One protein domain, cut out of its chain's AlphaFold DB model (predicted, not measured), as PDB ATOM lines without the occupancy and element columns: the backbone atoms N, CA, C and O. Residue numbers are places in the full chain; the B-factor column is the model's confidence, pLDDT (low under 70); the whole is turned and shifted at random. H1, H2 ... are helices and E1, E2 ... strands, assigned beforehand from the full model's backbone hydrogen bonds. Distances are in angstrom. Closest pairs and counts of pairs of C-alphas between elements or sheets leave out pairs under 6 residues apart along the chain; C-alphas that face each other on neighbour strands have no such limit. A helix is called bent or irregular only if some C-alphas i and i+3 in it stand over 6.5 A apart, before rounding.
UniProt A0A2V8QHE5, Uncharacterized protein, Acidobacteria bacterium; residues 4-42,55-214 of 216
ATOM      1  N   ILE A   4      41.424 -24.133  40.163       77.38
ATOM      2  CA  ILE A   4      41.334 -23.184  39.044       77.38
ATOM      3  C   ILE A   4      42.019 -23.739  37.786       77.38
ATOM      4  O   ILE A   4      41.423 -23.716  36.714       77.38
ATOM      5  N   GLN A   5      43.219 -24.319  37.909       75.69
ATOM      6  CA  GLN A   5      43.902 -24.968  36.778       75.69
ATOM      7  C   GLN A   5      43.082 -26.131  36.206       75.69
ATOM      8  O   GLN A   5      43.002 -26.303  34.991       75.69
ATOM      9  N   SER A   6      42.416 -26.904  37.072       79.56
ATOM     10  CA  SER A   6      41.552 -28.003  36.625       79.56
ATOM     11  C   SER A   6      40.326 -27.513  35.842       79.56
ATOM     12  O   SER A   6      39.957 -28.125  34.839       79.56
ATOM     13  N   LEU A   7      39.739 -26.381  36.250       82.50
ATOM     14  CA  LEU A   7      38.616 -25.747  35.556       82.50
ATOM     15  C   LEU A   7      39.044 -25.196  34.195       82.50
ATOM     16  O   LEU A   7      38.383 -25.481  33.202       82.50
ATOM     17  N   ILE A   8      40.169 -24.477  34.132       78.38
ATOM     18  CA  ILE A   8      40.710 -23.933  32.877       78.38
ATOM     19  C   ILE A   8      41.013 -25.068  31.895       78.38
ATOM     20  O   ILE A   8      40.555 -25.032  30.755       78.38
ATOM     21  N   SER A   9      41.706 -26.118  32.346       81.12
ATOM     22  CA  SER A   9      42.009 -27.289  31.514       81.12
ATOM     23  C   SER A   9      40.736 -27.967  30.996       81.12
ATOM     24  O   SER A   9      40.647 -28.299  29.815       81.12
ATOM     25  N   LYS A  10      39.708 -28.125  31.843       85.69
ATOM     26  CA  LYS A  10      38.412 -28.683  31.434       85.69
ATOM     27  C   LYS A  10      37.717 -27.810  30.384       85.69
ATOM     28  O   LYS A  10      37.247 -28.346  29.385       85.69
ATOM     29  N   SER A  11      37.670 -26.494  30.590       85.69
ATOM     30  CA  SER A  11      37.038 -25.556  29.654       85.69
ATOM     31  C   SER A  11      37.737 -25.541  28.299       85.69
ATOM     32  O   SER A  11      37.073 -25.591  27.269       85.69
ATOM     33  N   LEU A  12      39.073 -25.546  28.283       85.12
ATOM     34  CA  LEU A  12      39.830 -25.613  27.036       85.12
ATOM     35  C   LEU A  12      39.568 -26.945  26.310       85.12
ATOM     36  O   LEU A  12      39.432 -26.955  25.089       85.12
ATOM     37  N   LYS A  13      39.500 -28.075  27.036       87.19
ATOM     38  CA  LYS A  13      39.220 -29.395  26.436       87.19
ATOM     39  C   LYS A  13      37.835 -29.439  25.808       87.19
ATOM     40  O   LYS A  13      37.688 -29.955  24.704       87.19
ATOM     41  N   GLN A  14      36.847 -28.864  26.493       90.12
ATOM     42  CA  GLN A  14      35.508 -28.719  25.937       90.12
ATOM     43  C   GLN A  14      35.546 -27.876  24.662       90.12
ATOM     44  O   GLN A  14      35.066 -28.329  23.631       90.12
ATOM     45  N   ARG A  15      36.207 -26.711  24.695       90.69
ATOM     46  CA  ARG A  15      36.337 -25.849  23.514       90.69
ATOM     47  C   ARG A  15      36.982 -26.582  22.340       90.69
ATOM     48  O   ARG A  15      36.517 -26.437  21.219       90.69
ATOM     49  N   HIS A  16      38.018 -27.379  22.578       90.94
ATOM     50  CA  HIS A  16      38.634 -28.184  21.525       90.94
ATOM     51  C   HIS A  16      37.663 -29.205  20.934       90.94
ATOM     52  O   HIS A  16      37.634 -29.353  19.714       90.94
ATOM     53  N   SER A  17      36.862 -29.882  21.767       90.06
ATOM     54  CA  SER A  17      35.787 -30.762  21.284       90.06
ATOM     55  C   SER A  17      34.821 -29.991  20.389       90.06
ATOM     56  O   SER A  17      34.619 -30.389  19.247       90.06
ATOM     57  N   ASP A  18      34.323 -28.841  20.856       91.25
ATOM     58  CA  ASP A  18      33.375 -28.012  20.104       91.25
ATOM     59  C   ASP A  18      33.955 -27.573  18.746       91.25
ATOM     60  O   ASP A  18      33.279 -27.633  17.719       91.25
ATOM     61  N   VAL A  19      35.221 -27.137  18.727       91.06
ATOM     62  CA  VAL A  19      35.913 -26.690  17.506       91.06
ATOM     63  C   VAL A  19      36.070 -27.848  16.521       91.06
ATOM     64  O   VAL A  19      35.813 -27.665  15.330       91.06
ATOM     65  N   CYS A  20      36.449 -29.035  17.002       90.00
ATOM     66  CA  CYS A  20      36.566 -30.229  16.165       90.00
ATOM     67  C   CYS A  20      35.203 -30.653  15.607       90.00
ATOM     68  O   CYS A  20      35.086 -30.904  14.411       90.00
ATOM     69  N   GLU A  21      34.159 -30.678  16.437       89.81
ATOM     70  CA  GLU A  21      32.791 -30.980  16.002       89.81
ATOM     71  C   GLU A  21      32.320 -29.999  14.927       89.81
ATOM     72  O   GLU A  21      31.808 -30.418  13.886       89.81
ATOM     73  N   ARG A  22      32.558 -28.694  15.123       88.81
ATOM     74  CA  ARG A  22      32.227 -27.669  14.128       88.81
ATOM     75  C   ARG A  22      32.989 -27.886  12.826       88.81
ATOM     76  O   ARG A  22      32.369 -27.823  11.771       88.81
ATOM     77  N   LEU A  23      34.295 -28.147  12.888       88.31
ATOM     78  CA  LEU A  23      35.123 -28.417  11.708       88.31
ATOM     79  C   LEU A  23      34.586 -29.613  10.908       88.31
ATOM     80  O   LEU A  23      34.473 -29.531   9.687       88.31
ATOM     81  N   LEU A  24      34.216 -30.700  11.587       87.44
ATOM     82  CA  LEU A  24      33.680 -31.913  10.960       87.44
ATOM     83  C   LEU A  24      32.268 -31.720  10.385       87.44
ATOM     84  O   LEU A  24      31.892 -32.431   9.453       87.44
ATOM     85  N   ALA A  25      31.503 -30.769  10.923       86.50
ATOM     86  CA  ALA A  25      30.165 -30.420  10.454       86.50
ATOM     87  C   ALA A  25      30.160 -29.439   9.265       86.50
ATOM     88  O   ALA A  25      29.101 -29.212   8.673       86.50
ATOM     89  N   LEU A  26      31.304 -28.837   8.912       81.69
ATOM     90  CA  LEU A  26      31.377 -27.945   7.757       81.69
ATOM     91  C   LEU A  26      31.179 -28.722   6.442       81.69
ATOM     92  O   LEU A  26      31.637 -29.861   6.316       81.69
ATOM     93  N   PRO A  27      30.519 -28.121   5.433       75.56
ATOM     94  CA  PRO A  27      30.310 -28.771   4.146       75.56
ATOM     95  C   PRO A  27      31.636 -29.193   3.503       75.56
ATOM     96  O   PRO A  27      32.531 -28.375   3.282       75.56
ATOM     97  N   THR A  28      31.749 -30.465   3.126       69.19
ATOM     98  CA  THR A  28      32.950 -31.031   2.496       69.19
ATOM     99  C   THR A  28      32.991 -30.794   0.984       69.19
ATOM    100  O   THR A  28      33.233 -31.696   0.184       69.19
ATOM    101  N   SER A  29      32.762 -29.548   0.563       72.31
ATOM    102  CA  SER A  29      32.700 -29.170  -0.856       72.31
ATOM    103  C   SER A  29      34.066 -29.103  -1.554       72.31
ATOM    104  O   SER A  29      34.118 -28.947  -2.771       72.31
ATOM    105  N   SER A  30      35.173 -29.233  -0.812       80.69
ATOM    106  CA  SER A  30      36.543 -29.192  -1.341       80.69
ATOM    107  C   SER A  30      37.362 -30.420  -0.940       80.69
ATOM    108  O   SER A  30      37.119 -31.037   0.101       80.69
ATOM    109  N   ASP A  31      38.372 -30.766  -1.745       88.38
ATOM    110  CA  ASP A  31      39.331 -31.838  -1.426       88.38
ATOM    111  C   ASP A  31      40.043 -31.583  -0.086       88.38
ATOM    112  O   ASP A  31      40.158 -32.482   0.745       88.38
ATOM    113  N   PHE A  32      40.418 -30.328   0.179       89.31
ATOM    114  CA  PHE A  32      41.021 -29.926   1.447       89.31
ATOM    115  C   PHE A  32      40.109 -30.200   2.652       89.31
ATOM    116  O   PHE A  32      40.552 -30.797   3.631       89.31
ATOM    117  N   ALA A  33      38.820 -29.845   2.576       86.81
ATOM    118  CA  ALA A  33      37.866 -30.141   3.648       86.81
ATOM    119  C   ALA A  33      37.725 -31.656   3.891       86.81
ATOM    120  O   ALA A  33      37.669 -32.102   5.037       86.81
ATOM    121  N   ASN A  34      37.736 -32.464   2.824       88.38
ATOM    122  CA  ASN A  34      37.703 -33.926   2.927       88.38
ATOM    123  C   ASN A  34      38.983 -34.508   3.549       88.38
ATOM    124  O   ASN A  34      38.923 -35.481   4.304       88.38
ATOM    125  N   LYS A  35      40.154 -33.944   3.236       91.38
ATOM    126  CA  LYS A  35      41.428 -34.309   3.877       91.38
ATOM    127  C   LYS A  35      41.417 -33.958   5.362       91.38
ATOM    128  O   LYS A  35      41.719 -34.827   6.174       91.38
ATOM    129  N   LEU A  36      40.974 -32.752   5.721       89.38
ATOM    130  CA  LEU A  36      40.873 -32.320   7.117       89.38
ATOM    131  C   LEU A  36      39.929 -33.203   7.930       89.38
ATOM    132  O   LEU A  36      40.280 -33.605   9.032       89.38
ATOM    133  N   ASN A  37      38.766 -33.555   7.379       86.75
ATOM    134  CA  ASN A  37      37.815 -34.420   8.072       86.75
ATOM    135  C   ASN A  37      38.448 -35.784   8.411       86.75
ATOM    136  O   ASN A  37      38.392 -36.229   9.554       86.75
ATOM    137  N   ARG A  38      39.163 -36.397   7.458       88.12
ATOM    138  CA  ARG A  38      39.922 -37.640   7.698       88.12
ATOM    139  C   ARG A  38      41.050 -37.461   8.718       88.12
ATOM    140  O   ARG A  38      41.252 -38.336   9.558       88.12
ATOM    141  N   HIS A  39      41.767 -36.338   8.658       87.06
ATOM    142  CA  HIS A  39      42.857 -36.024   9.587       87.06
ATOM    143  C   HIS A  39      42.357 -35.927  11.031       87.06
ATOM    144  O   HIS A  39      42.877 -36.597  11.917       87.06
ATOM    145  N   PHE A  40      41.280 -35.175  11.256       85.31
ATOM    146  CA  PHE A  40      40.709 -34.929  12.585       85.31
ATOM    147  C   PHE A  40      39.893 -36.101  13.150       85.31
ATOM    148  O   PHE A  40      39.593 -36.118  14.341       85.31
ATOM    149  N   GLN A  41      39.570 -37.106  12.334       81.81
ATOM    150  CA  GLN A  41      39.062 -38.394  12.817       81.81
ATOM    151  C   GLN A  41      40.167 -39.278  13.422       81.81
ATOM    152  O   GLN A  41      39.864 -40.244  14.125       81.81
ATOM    153  N   SER A  42      41.444 -38.970  13.166       74.19
ATOM    154  CA  SER A  42      42.577 -39.719  13.710       74.19
ATOM    155  C   SER A  42      42.977 -39.192  15.099       74.19
ATOM    156  O   SER A  42      43.002 -37.984  15.318       74.19
ATOM    157  N   TRP A  55      64.982 -17.325   8.826       95.31
ATOM    158  CA  TRP A  55      63.903 -17.175   7.863       95.31
ATOM    159  C   TRP A  55      63.905 -18.327   6.856       95.31
ATOM    160  O   TRP A  55      64.947 -18.664   6.288       95.31
ATOM    161  N   LEU A  56      62.736 -18.917   6.613       95.06
ATOM    162  CA  LEU A  56      62.579 -20.045   5.696       95.06
ATOM    163  C   LEU A  56      61.645 -19.676   4.549       95.06
ATOM    164  O   LEU A  56      60.593 -19.083   4.757       95.06
ATOM    165  N   ASN A  57      62.008 -20.071   3.336       93.00
ATOM    166  CA  ASN A  57      61.159 -19.907   2.163       93.00
ATOM    167  C   ASN A  57      60.489 -21.237   1.820       93.00
ATOM    168  O   ASN A  57      61.140 -22.285   1.846       93.00
ATOM    169  N   SER A  58      59.206 -21.172   1.465       93.31
ATOM    170  CA  SER A  58      58.453 -22.289   0.894       93.31
ATOM    171  C   SER A  58      58.464 -22.188  -0.630       93.31
ATOM    172  O   SER A  58      58.351 -21.096  -1.184       93.31
ATOM    173  N   GLN A  59      58.558 -23.327  -1.321       90.06
ATOM    174  CA  GLN A  59      58.324 -23.392  -2.774       90.06
ATOM    175  C   GLN A  59      56.832 -23.247  -3.130       90.06
ATOM    176  O   GLN A  59      56.467 -23.117  -4.298       90.06
ATOM    177  N   GLN A  60      55.958 -23.299  -2.124       94.06
ATOM    178  CA  GLN A  60      54.513 -23.176  -2.251       94.06
ATOM    179  C   GLN A  60      54.049 -21.787  -1.793       94.06
ATOM    180  O   GLN A  60      54.735 -21.096  -1.041       94.06
ATOM    181  N   SER A  61      52.849 -21.381  -2.213       95.00
ATOM    182  CA  SER A  61      52.237 -20.143  -1.717       95.00
ATOM    183  C   SER A  61      51.882 -20.248  -0.229       95.00
ATOM    184  O   SER A  61      51.617 -21.341   0.272       95.00
ATOM    185  N   CYS A  62      51.778 -19.105   0.462       96.44
ATOM    186  CA  CYS A  62      51.317 -19.031   1.860       96.44
ATOM    187  C   CYS A  62      50.034 -19.836   2.094       96.44
ATOM    188  O   CYS A  62      49.918 -20.587   3.059       96.44
ATOM    189  N   LEU A  63      49.085 -19.725   1.163       96.69
ATOM    190  CA  LEU A  63      47.793 -20.391   1.236       96.69
ATOM    191  C   LEU A  63      47.911 -21.923   1.204       96.69
ATOM    192  O   LEU A  63      47.237 -22.599   1.979       96.69
ATOM    193  N   LEU A  64      48.783 -22.474   0.357       96.19
ATOM    194  CA  LEU A  64      49.050 -23.917   0.326       96.19
ATOM    195  C   LEU A  64      49.836 -24.365   1.562       96.19
ATOM    196  O   LEU A  64      49.489 -25.374   2.171       96.19
ATOM    197  N   SER A  65      50.815 -23.569   1.994       96.69
ATOM    198  CA  SER A  65      51.551 -23.815   3.235       96.69
ATOM    199  C   SER A  65      50.615 -23.852   4.454       96.69
ATOM    200  O   SER A  65      50.776 -24.704   5.321       96.69
ATOM    201  N   LEU A  66      49.590 -22.991   4.525       96.50
ATOM    202  CA  LEU A  66      48.569 -23.034   5.583       96.50
ATOM    203  C   LEU A  66      47.764 -24.336   5.557       96.50
ATOM    204  O   LEU A  66      47.535 -24.929   6.611       96.50
ATOM    205  N   GLN A  67      47.365 -24.807   4.371       95.56
ATOM    206  CA  GLN A  67      46.670 -26.089   4.234       95.56
ATOM    207  C   GLN A  67      47.541 -27.256   4.708       95.56
ATOM    208  O   GLN A  67      47.070 -28.091   5.482       95.56
ATOM    209  N   ALA A  68      48.813 -27.275   4.304       94.56
ATOM    210  CA  ALA A  68      49.769 -28.289   4.734       94.56
ATOM    211  C   ALA A  68      49.954 -28.269   6.262       94.56
ATOM    212  O   ALA A  68      49.824 -29.304   6.914       94.56
ATOM    213  N   LEU A  69      50.127 -27.087   6.867       94.31
ATOM    214  CA  LEU A  69      50.211 -26.941   8.326       94.31
ATOM    215  C   LEU A  69      48.933 -27.400   9.036       94.31
ATOM    216  O   LEU A  69      49.006 -28.030  10.091       94.31
ATOM    217  N   ALA A  70      47.752 -27.122   8.483       93.50
ATOM    218  CA  ALA A  70      46.482 -27.578   9.043       93.50
ATOM    219  C   ALA A  70      46.354 -29.115   9.020       93.50
ATOM    220  O   ALA A  70      45.752 -29.688   9.932       93.50
ATOM    221  N   LEU A  71      46.985 -29.777   8.049       92.19
ATOM    222  CA  LEU A  71      47.004 -31.234   7.864       92.19
ATOM    223  C   LEU A  71      48.228 -31.943   8.469       92.19
ATOM    224  O   LEU A  71      48.318 -33.161   8.369       92.19
ATOM    225  N   ASP A  72      49.156 -31.214   9.101       90.50
ATOM    226  CA  ASP A  72      50.457 -31.759   9.540       90.50
ATOM    227  C   ASP A  72      51.274 -32.384   8.388       90.50
ATOM    228  O   ASP A  72      52.048 -33.322   8.583       90.50
ATOM    229  N   GLU A  73      51.102 -31.867   7.170       91.50
ATOM    230  CA  GLU A  73      51.866 -32.279   5.995       91.50
ATOM    231  C   GLU A  73      53.237 -31.588   5.963       91.50
ATOM    232  O   GLU A  73      53.410 -30.446   6.395       91.50
ATOM    233  N   SER A  74      54.235 -32.290   5.424       90.06
ATOM    234  CA  SER A  74      55.579 -31.747   5.246       90.06
ATOM    235  C   SER A  74      55.601 -30.661   4.173       90.06
ATOM    236  O   SER A  74      55.077 -30.863   3.077       90.06
ATOM    237  N   ILE A  75      56.291 -29.559   4.456       93.06
ATOM    238  CA  ILE A  75      56.538 -28.475   3.502       93.06
ATOM    239  C   ILE A  75      58.015 -28.520   3.113       93.06
ATOM    240  O   ILE A  75      58.882 -28.657   3.974       93.06
ATOM    241  N   GLU A  76      58.303 -28.422   1.818       93.12
ATOM    242  CA  GLU A  76      59.675 -28.292   1.331       93.12
ATOM    243  C   GLU A  76      60.182 -26.873   1.595       93.12
ATOM    244  O   GLU A  76      59.599 -25.892   1.125       93.12
ATOM    245  N   LEU A  77      61.272 -26.778   2.359       94.25
ATOM    246  CA  LEU A  77      61.817 -25.514   2.840       94.25
ATOM    247  C   LEU A  77      63.238 -25.307   2.333       94.25
ATOM    248  O   LEU A  77      64.042 -26.237   2.244       94.25
ATOM    249  N   SER A  78      63.558 -24.051   2.064       93.25
ATOM    250  CA  SER A  78      64.916 -23.589   1.789       93.25
ATOM    251  C   SER A  78      65.268 -22.428   2.708       93.25
ATOM    252  O   SER A  78      64.383 -21.671   3.110       93.25
ATOM    253  N   ALA A  79      66.556 -22.266   3.011       92.88
ATOM    254  CA  ALA A  79      67.036 -21.084   3.716       92.88
ATOM    255  C   ALA A  79      66.654 -19.820   2.936       92.88
ATOM    256  O   ALA A  79      66.810 -19.763   1.713       92.88
ATOM    257  N   GLY A  80      66.145 -18.824   3.649       90.19
ATOM    258  CA  GLY A  80      65.673 -17.581   3.071       90.19
ATOM    259  C   GLY A  80      66.136 -16.366   3.856       90.19
ATOM    260  O   GLY A  80      66.850 -16.450   4.855       90.19
ATOM    261  N   VAL A  81      65.694 -15.214   3.375       89.19
ATOM    262  CA  VAL A  81      65.725 -13.944   4.093       89.19
ATOM    263  C   VAL A  81      64.346 -13.312   3.954       89.19
ATOM    264  O   VAL A  81      63.670 -13.591   2.958       89.19
ATOM    265  N   PRO A  82      63.920 -12.483   4.918       87.38
ATOM    266  CA  PRO A  82      62.682 -11.741   4.764       87.38
ATOM    267  C   PRO A  82      62.732 -10.888   3.494       87.38
ATOM    268  O   PRO A  82      63.802 -10.384   3.139       87.38
ATOM    269  N   GLU A  83      61.596 -10.713   2.818       84.06
ATOM    270  CA  GLU A  83      61.578 -10.004   1.528       84.06
ATOM    271  C   GLU A  83      62.002  -8.539   1.663       84.06
ATOM    272  O   GLU A  83      62.553  -7.948   0.736       84.06
ATOM    273  N   MET A  84      61.782  -7.965   2.844       89.75
ATOM    274  CA  MET A  84      62.147  -6.590   3.155       89.75
ATOM    275  C   MET A  84      62.619  -6.414   4.606       89.75
ATOM    276  O   MET A  84      62.379  -7.275   5.461       89.75
ATOM    277  N   PRO A  85      63.283  -5.298   4.942       93.44
ATOM    278  CA  PRO A  85      63.565  -4.957   6.331       93.44
ATOM    279  C   PRO A  85      62.286  -4.973   7.184       93.44
ATOM    280  O   PRO A  85      61.230  -4.522   6.752       93.44
ATOM    281  N   ARG A  86      62.362  -5.505   8.409       92.50
ATOM    282  CA  ARG A  86      61.169  -5.723   9.253       92.50
ATOM    283  C   ARG A  86      60.464  -4.437   9.662       92.50
ATOM    284  O   ARG A  86      59.238  -4.405   9.690       92.50
ATOM    285  N   ASP A  87      61.226  -3.381   9.932       94.25
ATOM    286  CA  ASP A  87      60.647  -2.071  10.231       94.25
ATOM    287  C   ASP A  87      59.931  -1.481   9.001       94.25
ATOM    288  O   ASP A  87      58.835  -0.945   9.142       94.25
ATOM    289  N   GLU A  88      60.472  -1.673   7.791       96.31
ATOM    290  CA  GLU A  88      59.835  -1.233   6.541       96.31
ATOM    291  C   GLU A  88      58.543  -2.016   6.254       96.31
ATOM    292  O   GLU A  88      57.504  -1.414   5.977       96.31
ATOM    293  N   PHE A  89      58.560  -3.347   6.411       96.81
ATOM    294  CA  PHE A  89      57.347  -4.166   6.282       96.81
ATOM    295  C   PHE A  89      56.256  -3.715   7.244       96.81
ATOM    296  O   PHE A  89      55.092  -3.580   6.866       96.81
ATOM    297  N   TYR A  90      56.637  -3.458   8.494       96.88
ATOM    298  CA  TYR A  90      55.714  -3.014   9.522       96.88
ATOM    299  C   TYR A  90      55.058  -1.671   9.170       96.88
ATOM    300  O   TYR A  90      53.838  -1.530   9.292       96.88
ATOM    301  N   GLU A  91      55.833  -0.704   8.680       96.88
ATOM    302  CA  GLU A  91      55.307   0.584   8.214       96.88
ATOM    303  C   GLU A  91      54.332   0.412   7.043       96.88
ATOM    304  O   GLU A  91      53.224   0.958   7.072       96.88
ATOM    305  N   ILE A  92      54.690  -0.401   6.046       96.50
ATOM    306  CA  ILE A  92      53.827  -0.693   4.893       96.50
ATOM    307  C   ILE A  92      52.527  -1.377   5.343       96.50
ATOM    308  O   ILE A  92      51.441  -1.014   4.880       96.50
ATOM    309  N   LEU A  93      52.606  -2.317   6.286       96.25
ATOM    310  CA  LEU A  93      51.447  -3.014   6.840       96.25
ATOM    311  C   LEU A  93      50.497  -2.054   7.575       96.25
ATOM    312  O   LEU A  93      49.275  -2.146   7.414       96.25
ATOM    313  N   ILE A  94      51.040  -1.093   8.332       95.44
ATOM    314  CA  ILE A  94      50.252  -0.030   8.971       95.44
ATOM    315  C   ILE A  94      49.568   0.841   7.918       95.44
ATOM    316  O   ILE A  94      48.395   1.177   8.077       95.44
ATOM    317  N   LEU A  95      50.250   1.208   6.836       95.31
ATOM    318  CA  LEU A  95      49.652   2.022   5.773       95.31
ATOM    319  C   LEU A  95      48.528   1.269   5.043       95.31
ATOM    320  O   LEU A  95      47.486   1.855   4.741       95.31
ATOM    321  N   ALA A  96      48.674  -0.046   4.863       94.12
ATOM    322  CA  ALA A  96      47.648  -0.935   4.311       94.12
ATOM    323  C   ALA A  96      46.479  -1.213   5.279       94.12
ATOM    324  O   ALA A  96      45.555  -1.964   4.965       94.12
ATOM    325  N   ALA A  97      46.463  -0.584   6.458       86.50
ATOM    326  CA  ALA A  97      45.449  -0.754   7.490       86.50
ATOM    327  C   ALA A  97      44.003  -0.762   6.980       86.50
ATOM    328  O   ALA A  97      43.194  -1.621   7.329       86.50
ATOM    329  N   ARG A  98      43.661   0.232   6.168       87.56
ATOM    330  CA  ARG A  98      42.284   0.454   5.718       87.56
ATOM    331  C   ARG A  98      41.948  -0.296   4.431       87.56
ATOM    332  O   ARG A  98      40.825  -0.172   3.960       87.56
ATOM    333  N   ASN A  99      42.896  -1.052   3.882       93.06
ATOM    334  CA  ASN A  99      42.744  -1.798   2.643       93.06
ATOM    335  C   ASN A  99      42.969  -3.301   2.906       93.06
ATOM    336  O   ASN A  99      44.115  -3.757   2.902       93.06
ATOM    337  N   PRO A 100      41.895  -4.071   3.173       92.12
ATOM    338  CA  PRO A 100      42.004  -5.498   3.455       92.12
ATOM    339  C   PRO A 100      42.651  -6.304   2.329       92.12
ATOM    340  O   PRO A 100      43.481  -7.156   2.617       92.12
ATOM    341  N   GLU A 101      42.357  -5.992   1.065       93.44
ATOM    342  CA  GLU A 101      42.941  -6.695  -0.084       93.44
ATOM    343  C   GLU A 101      44.459  -6.497  -0.145       93.44
ATOM    344  O   GLU A 101      45.221  -7.454  -0.278       93.44
ATOM    345  N   GLN A 102      44.921  -5.255   0.026       96.00
ATOM    346  CA  GLN A 102      46.352  -4.954   0.049       96.00
ATOM    347  C   GLN A 102      47.051  -5.655   1.216       96.00
ATOM    348  O   GLN A 102      48.144  -6.192   1.048       96.00
ATOM    349  N   ARG A 103      46.428  -5.673   2.398       95.81
ATOM    350  CA  ARG A 103      46.973  -6.363   3.568       95.81
ATOM    351  C   ARG A 103      47.025  -7.878   3.368       95.81
ATOM    352  O   ARG A 103      48.033  -8.481   3.722       95.81
ATOM    353  N   PHE A 104      45.991  -8.473   2.777       96.50
ATOM    354  CA  PHE A 104      45.973  -9.889   2.425       96.50
ATOM    355  C   PHE A 104      47.150 -10.240   1.510       96.50
ATOM    356  O   PHE A 104      47.890 -11.183   1.791       96.50
ATOM    357  N   VAL A 105      47.387  -9.443   0.462       96.44
ATOM    358  CA  VAL A 105      48.532  -9.629  -0.443       96.44
ATOM    359  C   VAL A 105      49.857  -9.491   0.307       96.44
ATOM    360  O   VAL A 105      50.694 -10.379   0.215       96.44
ATOM    361  N   LEU A 106      50.042  -8.433   1.101       96.75
ATOM    362  CA  LEU A 106      51.282  -8.224   1.861       96.75
ATOM    363  C   LEU A 106      51.596  -9.401   2.791       96.75
ATOM    364  O   LEU A 106      52.717  -9.900   2.794       96.75
ATOM    365  N   LEU A 107      50.606  -9.864   3.556       97.19
ATOM    366  CA  LEU A 107      50.782 -10.965   4.502       97.19
ATOM    367  C   LEU A 107      51.017 -12.306   3.795       97.19
ATOM    368  O   LEU A 107      51.841 -13.090   4.253       97.19
ATOM    369  N   THR A 108      50.311 -12.588   2.697       96.81
ATOM    370  CA  THR A 108      50.492 -13.852   1.959       96.81
ATOM    371  C   THR A 108      51.803 -13.912   1.186       96.81
ATOM    372  O   THR A 108      52.359 -15.000   1.038       96.81
ATOM    373  N   THR A 109      52.308 -12.777   0.711       94.75
ATOM    374  CA  THR A 109      53.623 -12.707   0.072       94.75
ATOM    375  C   THR A 109      54.725 -12.886   1.116       94.75
ATOM    376  O   THR A 109      55.514 -13.824   1.024       94.75
ATOM    377  N   GLU A 110      54.712 -12.064   2.168       95.25
ATOM    378  CA  GLU A 110      55.753 -12.080   3.196       95.25
ATOM    379  C   GLU A 110      55.816 -13.429   3.926       95.25
ATOM    380  O   GLU A 110      56.884 -14.008   4.109       95.25
ATOM    381  N   TYR A 111      54.662 -13.987   4.292       95.88
ATOM    382  CA  TYR A 111      54.578 -15.261   5.001       95.88
ATOM    383  C   TYR A 111      54.276 -16.431   4.062       95.88
ATOM    384  O   TYR A 111      53.443 -17.285   4.380       95.88
ATOM    385  N   SER A 112      54.984 -16.508   2.925       93.06
ATOM    386  CA  SER A 112      54.970 -17.682   2.027       93.06
ATOM    387  C   SER A 112      55.146 -19.003   2.795       93.06
ATOM    388  O   SER A 112      54.490 -20.007   2.497       93.06
ATOM    389  N   PHE A 113      55.952 -18.965   3.862       96.19
ATOM    390  CA  PHE A 113      55.960 -19.940   4.943       96.19
ATOM    391  C   PHE A 113      55.361 -19.344   6.239       96.19
ATOM    392  O   PHE A 113      56.029 -18.568   6.928       96.19
ATOM    393  N   PRO A 114      54.124 -19.719   6.626       96.94
ATOM    394  CA  PRO A 114      53.409 -19.105   7.749       96.94
ATOM    395  C   PRO A 114      54.099 -19.212   9.114       96.94
ATOM    396  O   PRO A 114      53.878 -18.357   9.967       96.94
ATOM    397  N   LEU A 115      54.954 -20.219   9.342       96.12
ATOM    398  CA  LEU A 115      55.675 -20.336  10.617       96.12
ATOM    399  C   LEU A 115      56.749 -19.254  10.799       96.12
ATOM    400  O   LEU A 115      57.153 -19.013  11.933       96.12
ATOM    401  N   ASN A 116      57.156 -18.530   9.747       96.88
ATOM    402  CA  ASN A 116      58.000 -17.340   9.912       96.88
ATOM    403  C   ASN A 116      57.318 -16.266  10.772       96.88
ATOM    404  O   ASN A 116      58.007 -15.473  11.402       96.88
ATOM    405  N   PHE A 117      55.987 -16.278  10.891       96.81
ATOM    406  CA  PHE A 117      55.252 -15.410  11.816       96.81
ATOM    407  C   PHE A 117      55.633 -15.640  13.290       96.81
ATOM    408  O   PHE A 117      55.454 -14.751  14.123       96.81
ATOM    409  N   LEU A 118      56.184 -16.813  13.622       95.38
ATOM    410  CA  LEU A 118      56.705 -17.154  14.951       95.38
ATOM    411  C   LEU A 118      58.110 -16.595  15.199       95.38
ATOM    412  O   LEU A 118      58.560 -16.563  16.344       95.38
ATOM    413  N   HIS A 119      58.812 -16.163  14.147       95.25
ATOM    414  CA  HIS A 119      60.196 -15.721  14.247       95.25
ATOM    415  C   HIS A 119      60.316 -14.541  15.237       95.25
ATOM    416  O   HIS A 119      59.441 -13.663  15.257       95.25
ATOM    417  N   PRO A 120      61.366 -14.473  16.081       92.56
ATOM    418  CA  PRO A 120      61.471 -13.450  17.125       92.56
ATOM    419  C   PRO A 120      61.368 -12.005  16.615       92.56
ATOM    420  O   PRO A 120      60.795 -11.163  17.300       92.56
ATOM    421  N   SER A 121      61.836 -11.730  15.391       93.56
ATOM    422  CA  SER A 121      61.742 -10.398  14.769       93.56
ATOM    423  C   SER A 121      60.317  -9.916  14.495       93.56
ATOM    424  O   SER A 121      60.114  -8.718  14.317       93.56
ATOM    425  N   GLU A 122      59.328 -10.813  14.467       96.12
ATOM    426  CA  GLU A 122      57.962 -10.480  14.050       96.12
ATOM    427  C   GLU A 122      57.075  -9.981  15.202       96.12
ATOM    428  O   GLU A 122      55.867  -9.845  15.031       96.12
ATOM    429  N   GLU A 123      57.633  -9.689  16.381       95.62
ATOM    430  CA  GLU A 123      56.857  -9.280  17.564       95.62
ATOM    431  C   GLU A 123      55.921  -8.097  17.283       95.62
ATOM    432  O   GLU A 123      54.719  -8.196  17.529       95.62
ATOM    433  N   LYS A 124      56.438  -7.015  16.685       96.50
ATOM    434  CA  LYS A 124      55.629  -5.831  16.342       96.50
ATOM    435  C   LYS A 124      54.478  -6.174  15.396       96.50
ATOM    436  O   LYS A 124      53.376  -5.647  15.534       96.50
ATOM    437  N   ILE A 125      54.724  -7.067  14.439       97.19
ATOM    438  CA  ILE A 125      53.735  -7.461  13.437       97.19
ATOM    439  C   ILE A 125      52.653  -8.328  14.085       97.19
ATOM    440  O   ILE A 125      51.467  -8.084  13.861       97.19
ATOM    441  N   ARG A 126      53.038  -9.276  14.951       97.38
ATOM    442  CA  ARG A 126      52.098 -10.088  15.738       97.38
ATOM    443  C   ARG A 126      51.183  -9.223  16.598       97.38
ATOM    444  O   ARG A 126      49.968  -9.409  16.558       97.38
ATOM    445  N   GLU A 127      51.751  -8.269  17.332       97.25
ATOM    446  CA  GLU A 127      50.982  -7.341  18.169       97.25
ATOM    447  C   GLU A 127      50.033  -6.485  17.331       97.25
ATOM    448  O   GLU A 127      48.861  -6.362  17.675       97.25
ATOM    449  N   HIS A 128      50.484  -5.965  16.187       96.88
ATOM    450  CA  HIS A 128      49.614  -5.196  15.300       96.88
ATOM    451  C   HIS A 128      48.454  -6.029  14.757       96.88
ATOM    452  O   HIS A 128      47.305  -5.592  14.805       96.88
ATOM    453  N   VAL A 129      48.723  -7.243  14.264       97.31
ATOM    454  CA  VAL A 129      47.675  -8.150  13.773       97.31
ATOM    455  C   VAL A 129      46.659  -8.451  14.880       97.31
ATOM    456  O   VAL A 129      45.451  -8.386  14.630       97.31
ATOM    457  N   LEU A 130      47.130  -8.719  16.101       97.44
ATOM    458  CA  LEU A 130      46.286  -8.959  17.269       97.44
ATOM    459  C   LEU A 130      45.454  -7.724  17.648       97.44
ATOM    460  O   LEU A 130      44.249  -7.845  17.865       97.44
ATOM    461  N   GLU A 131      46.059  -6.534  17.689       96.25
ATOM    462  CA  GLU A 131      45.375  -5.272  17.992       96.25
ATOM    463  C   GLU A 131      44.250  -5.002  16.990       96.25
ATOM    464  O   GLU A 131      43.129  -4.669  17.383       96.25
ATOM    465  N   ARG A 132      44.497  -5.207  15.690       93.88
ATOM    466  CA  ARG A 132      43.450  -5.043  14.670       93.88
ATOM    467  C   ARG A 132      42.260  -5.952  14.926       93.88
ATOM    468  O   ARG A 132      41.126  -5.473  14.916       93.88
ATOM    469  N   LEU A 133      42.525  -7.235  15.177       94.69
ATOM    470  CA  LEU A 133      41.488  -8.223  15.457       94.69
ATOM    471  C   LEU A 133      40.699  -7.849  16.714       94.69
ATOM    472  O   LEU A 133      39.471  -7.903  16.711       94.69
ATOM    473  N   MET A 134      41.384  -7.450  17.782       95.31
ATOM    474  CA  MET A 134      40.762  -7.263  19.094       95.31
ATOM    475  C   MET A 134      40.169  -5.879  19.329       95.31
ATOM    476  O   MET A 134      39.337  -5.729  20.223       95.31
ATOM    477  N   VAL A 135      40.551  -4.879  18.540       91.81
ATOM    478  CA  VAL A 135      40.063  -3.503  18.692       91.81
ATOM    479  C   VAL A 135      39.215  -3.099  17.495       91.81
ATOM    480  O   VAL A 135      38.048  -2.746  17.654       91.81
ATOM    481  N   GLN A 136      39.782  -3.138  16.291       89.81
ATOM    482  CA  GLN A 136      39.152  -2.530  15.118       89.81
ATOM    483  C   GLN A 136      38.061  -3.423  14.535       89.81
ATOM    484  O   GLN A 136      36.906  -3.006  14.448       89.81
ATOM    485  N   ASP A 137      38.411  -4.655  14.179       89.25
ATOM    486  CA  ASP A 137      37.486  -5.596  13.542       89.25
ATOM    487  C   ASP A 137      36.384  -6.009  14.515       89.25
ATOM    488  O   ASP A 137      35.201  -5.975  14.178       89.25
ATOM    489  N   ARG A 138      36.759  -6.267  15.772       89.19
ATOM    490  CA  ARG A 138      35.826  -6.452  16.884       89.19
ATOM    491  C   ARG A 138      34.786  -5.328  16.959       89.19
ATOM    492  O   ARG A 138      33.590  -5.610  16.964       89.19
ATOM    493  N   ALA A 139      35.204  -4.060  16.947       88.56
ATOM    494  CA  ALA A 139      34.268  -2.935  17.005       88.56
ATOM    495  C   ALA A 139      33.346  -2.854  15.774       88.56
ATOM    496  O   ALA A 139      32.188  -2.451  15.900       88.56
ATOM    497  N   VAL A 140      33.834  -3.221  14.585       85.44
ATOM    498  CA  VAL A 140      33.014  -3.284  13.361       85.44
ATOM    499  C   VAL A 140      31.949  -4.371  13.488       85.44
ATOM    500  O   VAL A 140      30.776  -4.132  13.185       85.44
ATOM    501  N   ILE A 141      32.334  -5.548  13.975       83.88
ATOM    502  CA  ILE A 141      31.423  -6.682  14.062       83.88
ATOM    503  C   ILE A 141      30.394  -6.510  15.187       83.88
ATOM    504  O   ILE A 141      29.214  -6.789  14.978       83.88
ATOM    505  N   GLU A 142      30.779  -5.965  16.343       85.31
ATOM    506  CA  GLU A 142      29.839  -5.659  17.438       85.31
ATOM    507  C   GLU A 142      28.772  -4.636  17.022       85.31
ATOM    508  O   GLU A 142      27.640  -4.670  17.510       85.31
ATOM    509  N   ARG A 143      29.080  -3.776  16.044       86.12
ATOM    510  CA  ARG A 143      28.111  -2.870  15.402       86.12
ATOM    511  C   ARG A 143      27.215  -3.558  14.364       86.12
ATOM    512  O   ARG A 143      26.427  -2.883  13.708       86.12
ATOM    513  N   LYS A 144      27.299  -4.886  14.233       76.25
ATOM    514  CA  LYS A 144      26.587  -5.736  13.261       76.25
ATOM    515  C   LYS A 144      26.906  -5.414  11.799       76.25
ATOM    516  O   LYS A 144      26.147  -5.782  10.904       76.25
ATOM    517  N   SER A 145      28.054  -4.795  11.537       78.12
ATOM    518  CA  SER A 145      28.514  -4.454  10.188       78.12
ATOM    519  C   SER A 145      29.349  -5.580   9.575       78.12
ATOM    520  O   SER A 145      30.446  -5.346   9.078       78.12
ATOM    521  N   PHE A 146      28.833  -6.811   9.590       72.81
ATOM    522  CA  PHE A 146      29.550  -7.995   9.095       72.81
ATOM    523  C   PHE A 146      29.989  -7.869   7.630       72.81
ATOM    524  O   PHE A 146      31.052  -8.356   7.269       72.81
ATOM    525  N   GLY A 147      29.202  -7.183   6.793       70.31
ATOM    526  CA  GLY A 147      29.539  -6.948   5.384       70.31
ATOM    527  C   GLY A 147      30.697  -5.971   5.155       70.31
ATOM    528  O   GLY A 147      31.147  -5.834   4.026       70.31
ATOM    529  N   ALA A 148      31.172  -5.284   6.199       76.88
ATOM    530  CA  ALA A 148      32.342  -4.411   6.125       76.88
ATOM    531  C   ALA A 148      33.659  -5.149   6.422       76.88
ATOM    532  O   ALA A 148      34.727  -4.554   6.296       76.88
ATOM    533  N   VAL A 149      33.590  -6.419   6.837       82.50
ATOM    534  CA  VAL A 149      34.767  -7.241   7.119       82.50
ATOM    535  C   VAL A 149      35.071  -8.103   5.902       82.50
ATOM    536  O   VAL A 149      34.289  -8.979   5.534       82.50
ATOM    537  N   GLU A 150      36.224  -7.852   5.286       89.00
ATOM    538  CA  GLU A 150      36.761  -8.745   4.264       89.00
ATOM    539  C   GLU A 150      37.227 -10.037   4.950       89.00
ATOM    540  O   GLU A 150      37.875 -10.026   5.998       89.00
ATOM    541  N   SER A 151      36.784 -11.157   4.406       88.94
ATOM    542  CA  SER A 151      36.764 -12.434   5.107       88.94
ATOM    543  C   SER A 151      38.024 -13.237   4.881       88.94
ATOM    544  O   SER A 151      38.486 -13.887   5.816       88.94
ATOM    545  N   ASP A 152      38.606 -13.156   3.689       92.25
ATOM    546  CA  ASP A 152      39.871 -13.820   3.400       92.25
ATOM    547  C   ASP A 152      40.995 -13.198   4.239       92.25
ATOM    548  O   ASP A 152      41.754 -13.919   4.885       92.25
ATOM    549  N   ASP A 153      41.039 -11.871   4.342       94.81
ATOM    550  CA  ASP A 153      41.937 -11.127   5.225       94.81
ATOM    551  C   ASP A 153      41.708 -11.447   6.703       94.81
ATOM    552  O   ASP A 153      42.677 -11.671   7.438       94.81
ATOM    553  N   LEU A 154      40.451 -11.490   7.157       93.56
ATOM    554  CA  LEU A 154      40.163 -11.855   8.540       93.56
ATOM    555  C   LEU A 154      40.671 -13.268   8.839       93.56
ATOM    556  O   LEU A 154      41.402 -13.467   9.812       93.56
ATOM    557  N   PHE A 155      40.291 -14.250   8.020       94.19
ATOM    558  CA  PHE A 155      40.667 -15.635   8.271       94.19
ATOM    559  C   PHE A 155      42.165 -15.854   8.108       94.19
ATOM    560  O   PHE A 155      42.730 -16.601   8.902       94.19
ATOM    561  N   LEU A 156      42.839 -15.188   7.170       97.31
ATOM    562  CA  LEU A 156      44.298 -15.231   7.066       97.31
ATOM    563  C   LEU A 156      44.954 -14.802   8.383       97.31
ATOM    564  O   LEU A 156      45.776 -15.532   8.936       97.31
ATOM    565  N   ARG A 157      44.547 -13.653   8.933       97.56
ATOM    566  CA  ARG A 157      45.084 -13.153  10.206       97.56
ATOM    567  C   ARG A 157      44.757 -14.077  11.375       97.56
ATOM    568  O   ARG A 157      45.627 -14.316  12.207       97.56
ATOM    569  N   LEU A 158      43.556 -14.650  11.422       97.12
ATOM    570  CA  LEU A 158      43.195 -15.648  12.435       97.12
ATOM    571  C   LEU A 158      44.034 -16.929  12.324       97.12
ATOM    572  O   LEU A 158      44.424 -17.474  13.351       97.12
ATOM    573  N   ASN A 159      44.360 -17.390  11.112       97.69
ATOM    574  CA  ASN A 159      45.260 -18.528  10.904       97.69
ATOM    575  C   ASN A 159      46.671 -18.227  11.445       97.69
ATOM    576  O   ASN A 159      47.228 -19.040  12.181       97.69
ATOM    577  N   LEU A 160      47.225 -17.043  11.158       98.06
ATOM    578  CA  LEU A 160      48.532 -16.618  11.687       98.06
ATOM    579  C   LEU A 160      48.526 -16.503  13.223       98.06
ATOM    580  O   LEU A 160      49.452 -16.952  13.899       98.06
ATOM    581  N   ILE A 161      47.451 -15.963  13.801       97.75
ATOM    582  CA  ILE A 161      47.281 -15.878  15.258       97.75
ATOM    583  C   ILE A 161      47.109 -17.261  15.889       97.75
ATOM    584  O   ILE A 161      47.645 -17.488  16.970       97.75
ATOM    585  N   ALA A 162      46.432 -18.203  15.226       96.19
ATOM    586  CA  ALA A 162      46.342 -19.591  15.677       96.19
ATOM    587  C   ALA A 162      47.719 -20.266  15.723       96.19
ATOM    588  O   ALA A 162      48.025 -20.958  16.694       96.19
ATOM    589  N   ILE A 163      48.571 -19.993  14.733       95.50
ATOM    590  CA  ILE A 163      49.962 -20.457  14.714       95.50
ATOM    591  C   ILE A 163      50.726 -19.938  15.942       95.50
ATOM    592  O   ILE A 163      51.297 -20.733  16.688       95.50
ATOM    593  N   GLN A 164      50.660 -18.632  16.219       95.19
ATOM    594  CA  GLN A 164      51.282 -18.045  17.415       95.19
ATOM    595  C   GLN A 164      50.696 -18.606  18.719       95.19
ATOM    596  O   GLN A 164      51.430 -18.905  19.661       95.19
ATOM    597  N   ALA A 165      49.374 -18.752  18.792       93.38
ATOM    598  CA  ALA A 165      48.677 -19.221  19.984       93.38
ATOM    599  C   ALA A 165      49.044 -20.663  20.362       93.38
ATOM    600  O   ALA A 165      49.011 -21.002  21.542       93.38
ATOM    601  N   ALA A 166      49.411 -21.498  19.385       90.94
ATOM    602  CA  ALA A 166      49.819 -22.876  19.636       90.94
ATOM    603  C   ALA A 166      51.134 -22.983  20.416       90.94
ATOM    604  O   ALA A 166      51.309 -23.914  21.197       90.94
ATOM    605  N   ILE A 167      52.047 -22.029  20.246       88.81
ATOM    606  CA  ILE A 167      53.359 -22.065  20.903       88.81
ATOM    607  C   ILE A 167      53.479 -21.080  22.073       88.81
ATOM    608  O   ILE A 167      54.361 -21.219  22.918       88.81
ATOM    609  N   SER A 168      52.610 -20.069  22.119       87.56
ATOM    610  CA  SER A 168      52.693 -18.976  23.083       87.56
ATOM    611  C   SER A 168      51.987 -19.307  24.395       87.56
ATOM    612  O   SER A 168      50.908 -19.897  24.431       87.56
ATOM    613  N   THR A 169      52.558 -18.844  25.505       84.44
ATOM    614  CA  THR A 169      51.883 -18.852  26.810       84.44
ATOM    615  C   THR A 169      50.973 -17.643  27.005       84.44
ATOM    616  O   THR A 169      50.146 -17.663  27.920       84.44
ATOM    617  N   ASP A 170      51.065 -16.634  26.139       89.56
ATOM    618  CA  ASP A 170      50.231 -15.439  26.176       89.56
ATOM    619  C   ASP A 170      48.780 -15.758  25.783       89.56
ATOM    620  O   ASP A 170      48.478 -16.209  24.676       89.56
ATOM    621  N   LEU A 171      47.872 -15.516  26.725       88.75
ATOM    622  CA  LEU A 171      46.447 -15.796  26.592       88.75
ATOM    623  C   LEU A 171      45.742 -14.895  25.580       88.75
ATOM    624  O   LEU A 171      44.748 -15.331  25.006       88.75
ATOM    625  N   ARG A 172      46.269 -13.697  25.297       94.06
ATOM    626  CA  ARG A 172      45.616 -12.727  24.404       94.06
ATOM    627  C   ARG A 172      45.367 -13.305  23.008       94.06
ATOM    628  O   ARG A 172      44.335 -13.026  22.403       94.06
ATOM    629  N   PHE A 173      46.276 -14.152  22.519       94.44
ATOM    630  CA  PHE A 173      46.133 -14.817  21.221       94.44
ATOM    631  C   PHE A 173      45.002 -15.857  21.234       94.44
ATOM    632  O   PHE A 173      44.187 -15.880  20.320       94.44
ATOM    633  N   ILE A 174      44.895 -16.674  22.288       92.62
ATOM    634  CA  ILE A 174      43.793 -17.642  22.444       92.62
ATOM    635  C   ILE A 174      42.453 -16.927  22.650       92.62
ATOM    636  O   ILE A 174      41.439 -17.361  22.102       92.62
ATOM    637  N   ASP A 175      42.434 -15.830  23.407       92.62
ATOM    638  CA  ASP A 175      41.231 -15.030  23.641       92.62
ATOM    639  C   ASP A 175      40.699 -14.424  22.341       92.62
ATOM    640  O   ASP A 175      39.489 -14.441  22.110       92.62
ATOM    641  N   ALA A 176      41.588 -13.975  21.448       95.25
ATOM    642  CA  ALA A 176      41.195 -13.545  20.112       95.25
ATOM    643  C   ALA A 176      40.519 -14.676  19.328       95.25
ATOM    644  O   ALA A 176      39.420 -14.494  18.809       95.25
ATOM    645  N   LEU A 177      41.113 -15.870  19.291       95.19
ATOM    646  CA  LEU A 177      40.533 -17.008  18.569       95.19
ATOM    647  C   LEU A 177      39.178 -17.431  19.158       95.19
ATOM    648  O   LEU A 177      38.247 -17.683  18.394       95.19
ATOM    649  N   ASN A 178      39.038 -17.446  20.491       93.19
ATOM    650  CA  ASN A 178      37.763 -17.701  21.173       93.19
ATOM    651  C   ASN A 178      36.695 -16.683  20.763       93.19
ATOM    652  O   ASN A 178      35.586 -17.077  20.407       93.19
ATOM    653  N   TYR A 179      37.034 -15.390  20.791       92.19
ATOM    654  CA  TYR A 179      36.107 -14.316  20.447       92.19
ATOM    655  C   TYR A 179      35.528 -14.514  19.044       92.19
ATOM    656  O   TYR A 179      34.311 -14.529  18.870       92.19
ATOM    657  N   TYR A 180      36.388 -14.739  18.050       91.25
ATOM    658  CA  TYR A 180      35.937 -14.971  16.678       91.25
ATOM    659  C   TYR A 180      35.225 -16.319  16.524       91.25
ATOM    660  O   TYR A 180      34.213 -16.399  15.837       91.25
ATOM    661  N   TYR A 181      35.666 -17.377  17.200       90.50
ATOM    662  CA  TYR A 181      34.959 -18.657  17.164       90.50
ATOM    663  C   TYR A 181      33.502 -18.540  17.647       90.50
ATOM    664  O   TYR A 181      32.599 -19.064  16.992       90.50
ATOM    665  N   GLU A 182      33.270 -17.848  18.765       87.75
ATOM    666  CA  GLU A 182      31.933 -17.650  19.341       87.75
ATOM    667  C   GLU A 182      31.078 -16.697  18.514       87.75
ATOM    668  O   GLU A 182      29.868 -16.888  18.378       87.75
ATOM    669  N   LEU A 183      31.706 -15.655  17.978       80.50
ATOM    670  CA  LEU A 183      30.986 -14.570  17.351       80.50
ATOM    671  C   LEU A 183      30.616 -14.869  15.898       80.50
ATOM    672  O   LEU A 183      29.579 -14.391  15.444       80.50
ATOM    673  N   LEU A 184      31.431 -15.632  15.164       72.25
ATOM    674  CA  LEU A 184      31.166 -15.933  13.760       72.25
ATOM    675  C   LEU A 184      29.990 -16.916  13.645       72.25
ATOM    676  O   LEU A 184      30.150 -18.088  14.017       72.25
ATOM    677  N   PRO A 185      28.825 -16.495  13.105       64.19
ATOM    678  CA  PRO A 185      27.688 -17.389  12.913       64.19
ATOM    679  C   PRO A 185      28.087 -18.635  12.120       64.19
ATOM    680  O   PRO A 185      28.889 -18.554  11.190       64.19
ATOM    681  N   SER A 186      27.474 -19.782  12.408       60.88
ATOM    682  CA  SER A 186      27.668 -21.020  11.630       60.88
ATOM    683  C   SER A 186      27.348 -20.840  10.140       60.88
ATOM    684  O   SER A 186      27.827 -21.597   9.303       60.88
ATOM    685  N   SER A 187      26.522 -19.837   9.824       54.81
ATOM    686  CA  SER A 187      26.082 -19.449   8.485       54.81
ATOM    687  C   SER A 187      26.859 -18.270   7.893       54.81
ATOM    688  O   SER A 187      26.479 -17.785   6.827       54.81
ATOM    689  N   TRP A 188      27.883 -17.748   8.576       59.38
ATOM    690  CA  TRP A 188      28.711 -16.680   8.022       59.38
ATOM    691  C   TRP A 188      29.660 -17.278   6.992       59.38
ATOM    692  O   TRP A 188      30.795 -17.643   7.277       59.38
ATOM    693  N   TYR A 189      29.116 -17.385   5.784       57.12
ATOM    694  CA  TYR A 189      29.824 -17.603   4.535       57.12
ATOM    695  C   TYR A 189      29.761 -16.285   3.769       57.12
ATOM    696  O   TYR A 189      28.930 -16.123   2.871       57.12
ATOM    697  N   PRO A 190      30.554 -15.284   4.169       56.78
ATOM    698  CA  PRO A 190      30.769 -14.136   3.303       56.78
ATOM    699  C   PRO A 190      31.269 -14.633   1.939       56.78
ATOM    700  O   PRO A 190      31.747 -15.764   1.822       56.78
ATOM    701  N   ALA A 191      31.127 -13.809   0.900       63.91
ATOM    702  CA  ALA A 191      31.606 -14.102  -0.450       63.91
ATOM    703  C   ALA A 191      33.149 -14.114  -0.490       63.91
ATOM    704  O   ALA A 191      33.784 -13.241  -1.069       63.91
ATOM    705  N   SER A 192      33.732 -15.086   0.200       79.06
ATOM    706  CA  SER A 192      35.150 -15.373   0.303       79.06
ATOM    707  C   SER A 192      35.588 -16.069  -0.976       79.06
ATOM    708  O   SER A 192      34.904 -16.971  -1.475       79.06
ATOM    709  N   GLN A 193      36.732 -15.656  -1.514       86.69
ATOM    710  CA  GLN A 193      37.340 -16.346  -2.651       86.69
ATOM    711  C   GLN A 193      37.995 -17.656  -2.191       86.69
ATOM    712  O   GLN A 193      38.141 -18.595  -2.975       86.69
ATOM    713  N   HIS A 194      38.325 -17.748  -0.899       89.81
ATOM    714  CA  HIS A 194      39.017 -18.868  -0.276       89.81
ATOM    715  C   HIS A 194      38.221 -19.439   0.913       89.81
ATOM    716  O   HIS A 194      38.695 -19.408   2.051       89.81
ATOM    717  N   PRO A 195      37.037 -20.048   0.688       85.25
ATOM    718  CA  PRO A 195      36.161 -20.520   1.771       85.25
ATOM    719  C   PRO A 195      36.821 -21.571   2.679       85.25
ATOM    720  O   PRO A 195      36.409 -21.787   3.818       85.25
ATOM    721  N   TRP A 196      37.876 -22.225   2.193       89.56
ATOM    722  CA  TRP A 196      38.668 -23.184   2.949       89.56
ATOM    723  C   TRP A 196      39.544 -22.543   4.043       89.56
ATOM    724  O   TRP A 196      39.990 -23.265   4.936       89.56
ATOM    725  N   LEU A 197      39.769 -21.222   4.035       92.38
ATOM    726  CA  LEU A 197      40.511 -20.522   5.094       92.38
ATOM    727  C   LEU A 197      39.837 -20.663   6.464       92.38
ATOM    728  O   LEU A 197      40.536 -20.749   7.474       92.38
ATOM    729  N   LEU A 198      38.502 -20.761   6.501       91.00
ATOM    730  CA  LEU A 198      37.744 -21.089   7.711       91.00
ATOM    731  C   LEU A 198      38.091 -22.495   8.222       91.00
ATOM    732  O   LEU A 198      38.338 -22.670   9.414       91.00
ATOM    733  N   ASN A 199      38.150 -23.489   7.328       91.44
ATOM    734  CA  ASN A 199      38.529 -24.859   7.692       91.44
ATOM    735  C   ASN A 199      39.952 -24.892   8.265       91.44
ATOM    736  O   ASN A 199      40.189 -25.513   9.298       91.44
ATOM    737  N   SER A 200      40.877 -24.175   7.617       93.81
ATOM    738  CA  SER A 200      42.254 -24.022   8.091       93.81
ATOM    739  C   SER A 200      42.297 -23.345   9.464       93.81
ATOM    740  O   SER A 200      42.944 -23.857  10.373       93.81
ATOM    741  N   PHE A 201      41.538 -22.262   9.664       94.38
ATOM    742  CA  PHE A 201      41.469 -21.569  10.952       94.38
ATOM    743  C   PHE A 201      40.983 -22.504  12.061       94.38
ATOM    744  O   PHE A 201      41.637 -22.592  13.095       94.38
ATOM    745  N   LEU A 202      39.878 -23.228  11.860       93.06
ATOM    746  CA  LEU A 202      39.357 -24.147  12.876       93.06
ATOM    747  C   LEU A 202      40.341 -25.283  13.176       93.06
ATOM    748  O   LEU A 202      40.522 -25.637  14.339       93.06
ATOM    749  N   ALA A 203      41.014 -25.814  12.153       93.44
ATOM    750  CA  ALA A 203      42.033 -26.843  12.325       93.44
ATOM    751  C   ALA A 203      43.236 -26.335  13.139       93.44
ATOM    752  O   ALA A 203      43.627 -26.959  14.126       93.44
ATOM    753  N   LEU A 204      43.800 -25.180  12.774       94.19
ATOM    754  CA  LEU A 204      44.920 -24.574  13.501       94.19
ATOM    755  C   LEU A 204      44.503 -24.107  14.901       94.19
ATOM    756  O   LEU A 204      45.296 -24.179  15.835       94.19
ATOM    757  N   TYR A 205      43.256 -23.676  15.084       94.19
ATOM    758  CA  TYR A 205      42.739 -23.296  16.392       94.19
ATOM    759  C   TYR A 205      42.565 -24.505  17.318       94.19
ATOM    760  O   TYR A 205      42.986 -24.452  18.473       94.19
ATOM    761  N   ALA A 206      42.029 -25.623  16.817       92.06
ATOM    762  CA  ALA A 206      41.993 -26.876  17.570       92.06
ATOM    763  C   ALA A 206      43.406 -27.281  18.018       92.06
ATOM    764  O   ALA A 206      43.627 -27.554  19.197       92.06
ATOM    765  N   LYS A 207      44.384 -27.197  17.109       90.62
ATOM    766  CA  LYS A 207      45.801 -27.407  17.430       90.62
ATOM    767  C   LYS A 207      46.301 -26.440  18.502       90.62
ATOM    768  O   LYS A 207      46.948 -26.879  19.443       90.62
ATOM    769  N   ALA A 208      45.958 -25.155  18.434       91.25
ATOM    770  CA  ALA A 208      46.374 -24.172  19.434       91.25
ATOM    771  C   ALA A 208      45.830 -24.456  20.847       91.25
ATOM    772  O   ALA A 208      46.453 -24.101  21.849       91.25
ATOM    773  N   LEU A 209      44.691 -25.144  20.949       88.81
ATOM    774  CA  LEU A 209      44.128 -25.570  22.228       88.81
ATOM    775  C   LEU A 209      44.869 -26.782  22.823       88.81
ATOM    776  O   LEU A 209      44.830 -26.958  24.041       88.81
ATOM    777  N   THR A 210      45.584 -27.587  22.021       82.44
ATOM    778  CA  THR A 210      46.260 -28.811  22.493       82.44
ATOM    779  C   THR A 210      47.407 -28.532  23.482       82.44
ATOM    780  O   THR A 210      47.393 -29.110  24.575       82.44
ATOM    781  N   PRO A 211      48.378 -27.636  23.204       65.81
ATOM    782  CA  PRO A 211      49.454 -27.303  24.146       65.81
ATOM    783  C   PRO A 211      48.940 -26.606  25.409       65.81
ATOM    784  O   PRO A 211      49.497 -26.789  26.496       65.81
ATOM    785  N   ALA A 212      47.822 -25.879  25.301       58.06
ATOM    786  CA  ALA A 212      47.166 -25.233  26.432       58.06
ATOM    787  C   ALA A 212      46.617 -26.237  27.469       58.06
ATOM    788  O   ALA A 212      46.367 -25.849  28.610       58.06
ATOM    789  N   PHE A 213      46.477 -27.524  27.119       55.94
ATOM    790  CA  PHE A 213      46.143 -28.594  28.070       55.94
ATOM    791  C   PHE A 213      47.319 -29.072  28.910       55.94
ATOM    792  O   PHE A 213      47.096 -29.631  29.983       55.94
ATOM    793  N   VAL A 214      48.537 -28.943  28.381       53.12
ATOM    794  CA  VAL A 214      49.721 -29.654  28.879       53.12
ATOM    795  C   VAL A 214      50.615 -28.738  29.714       53.12
ATOM    796  O   VAL A 214      51.211 -29.197  30.682       53.12
TER     797      VAL A 214
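AT A GLANCE: This is residues 4 to 42 and 55 to 214 of the 216 residues of an uncharacterized protein of Acidobacteria bacterium (UniProt A0A2V8QHE5). A rounded bundle of helices has H8 at its core with H10 side by side with it; H1, H2 and H3 pack on H10, while H5, H6, H7 and H9 pack on H8. H4 packs on H5 and H7, and the tiny strand pair E1 and E2 lies at the rim. The printed part has 199 residues with ten named helices and two named strands, in the order H1 H2 E1 H3 E2 H4 H5 H6 H7 H8 H9 H10; it is mostly helix, and its sheet, E1 - E2, is antiparallel. It is compact, with a radius of gyration of the C-alphas of 16.3 A and spans of 42 by 42 by 40 A.

HOW THE PARTS SIT: Start at residue 4: H1, residues 4 to 25, forms a helical hairpin with H2, residues 31 to 40, touching it with residues 20 to 24 alone; Leu 24 and Asn 37 have the closest C-alphas, 5.6 A. Past the cut, E1, residues 56 to 58, is the antiparallel neighbour of E2, residues 77 to 79, with N 57 and O 78 within hydrogen-bond range at 2.9 A. Between them H3, residues 62 to 71, touches H2, closest at C-alphas 71 and 36, 6.3 A. Next, H4, residues 86 to 98, and H5, residues 100 to 110, form a hairpin, closest at C-alphas 96 and 103, 5.5 A. H6, residues 114 to 118, precedes H7, residues 120 to 142, which touches H4 at a shallow tilt of 10 degrees, closest at C-alphas 125 and 90, 6.2 A. H8, residues 151 to 167, touches H6, closest at C-alphas 164 and 118, 6.0 A, and forms a hairpin with H9, residues 171 to 183, closest at C-alphas 165 and 173, 5.2 A. H10, residues 196 to 209, touches H8 at a shallow tilt of 20 degrees, the same way, closest at C-alphas 208 and 166, 3.7 A. H1, H2, H4, H5, H7, H8, H9 and H10 make an up and down bundle, each running against the one before. Every O i to N i+4 pair is within hydrogen-bond range in H1, H2, H3, H5, H9 and H10, against 8 of 9 in H4, 15 of 19 in H7, 12 of 13 in H8 and 0 of 1 in H6, where 2 of 2 O i to N i+3 pairs are.

IN THESE COORDINATES: Find C-alpha 4 at (41.334, -23.184, 39.044); from there H1 runs 31.5 A. H7 spans 32.6 A, H8 24.9 A. H10 ends at C-alpha 209, (44.128, -25.570, 22.228). H4 and H7 are irregular: C-alphas 95 and 98 are 7.5 A apart, 121 and 124 7.8 A.

THE WHOLE: The farthest C-alphas, of Ile 4 and Gln 59, are 45.1 A apart. Residues 43 to 54 are not printed, leaving 31.6 A between C-alphas 42 and 55. The link from H9 to H10 is long. Find pLDDT under 70 at residues 28, 185 to 191 and 211 to 214.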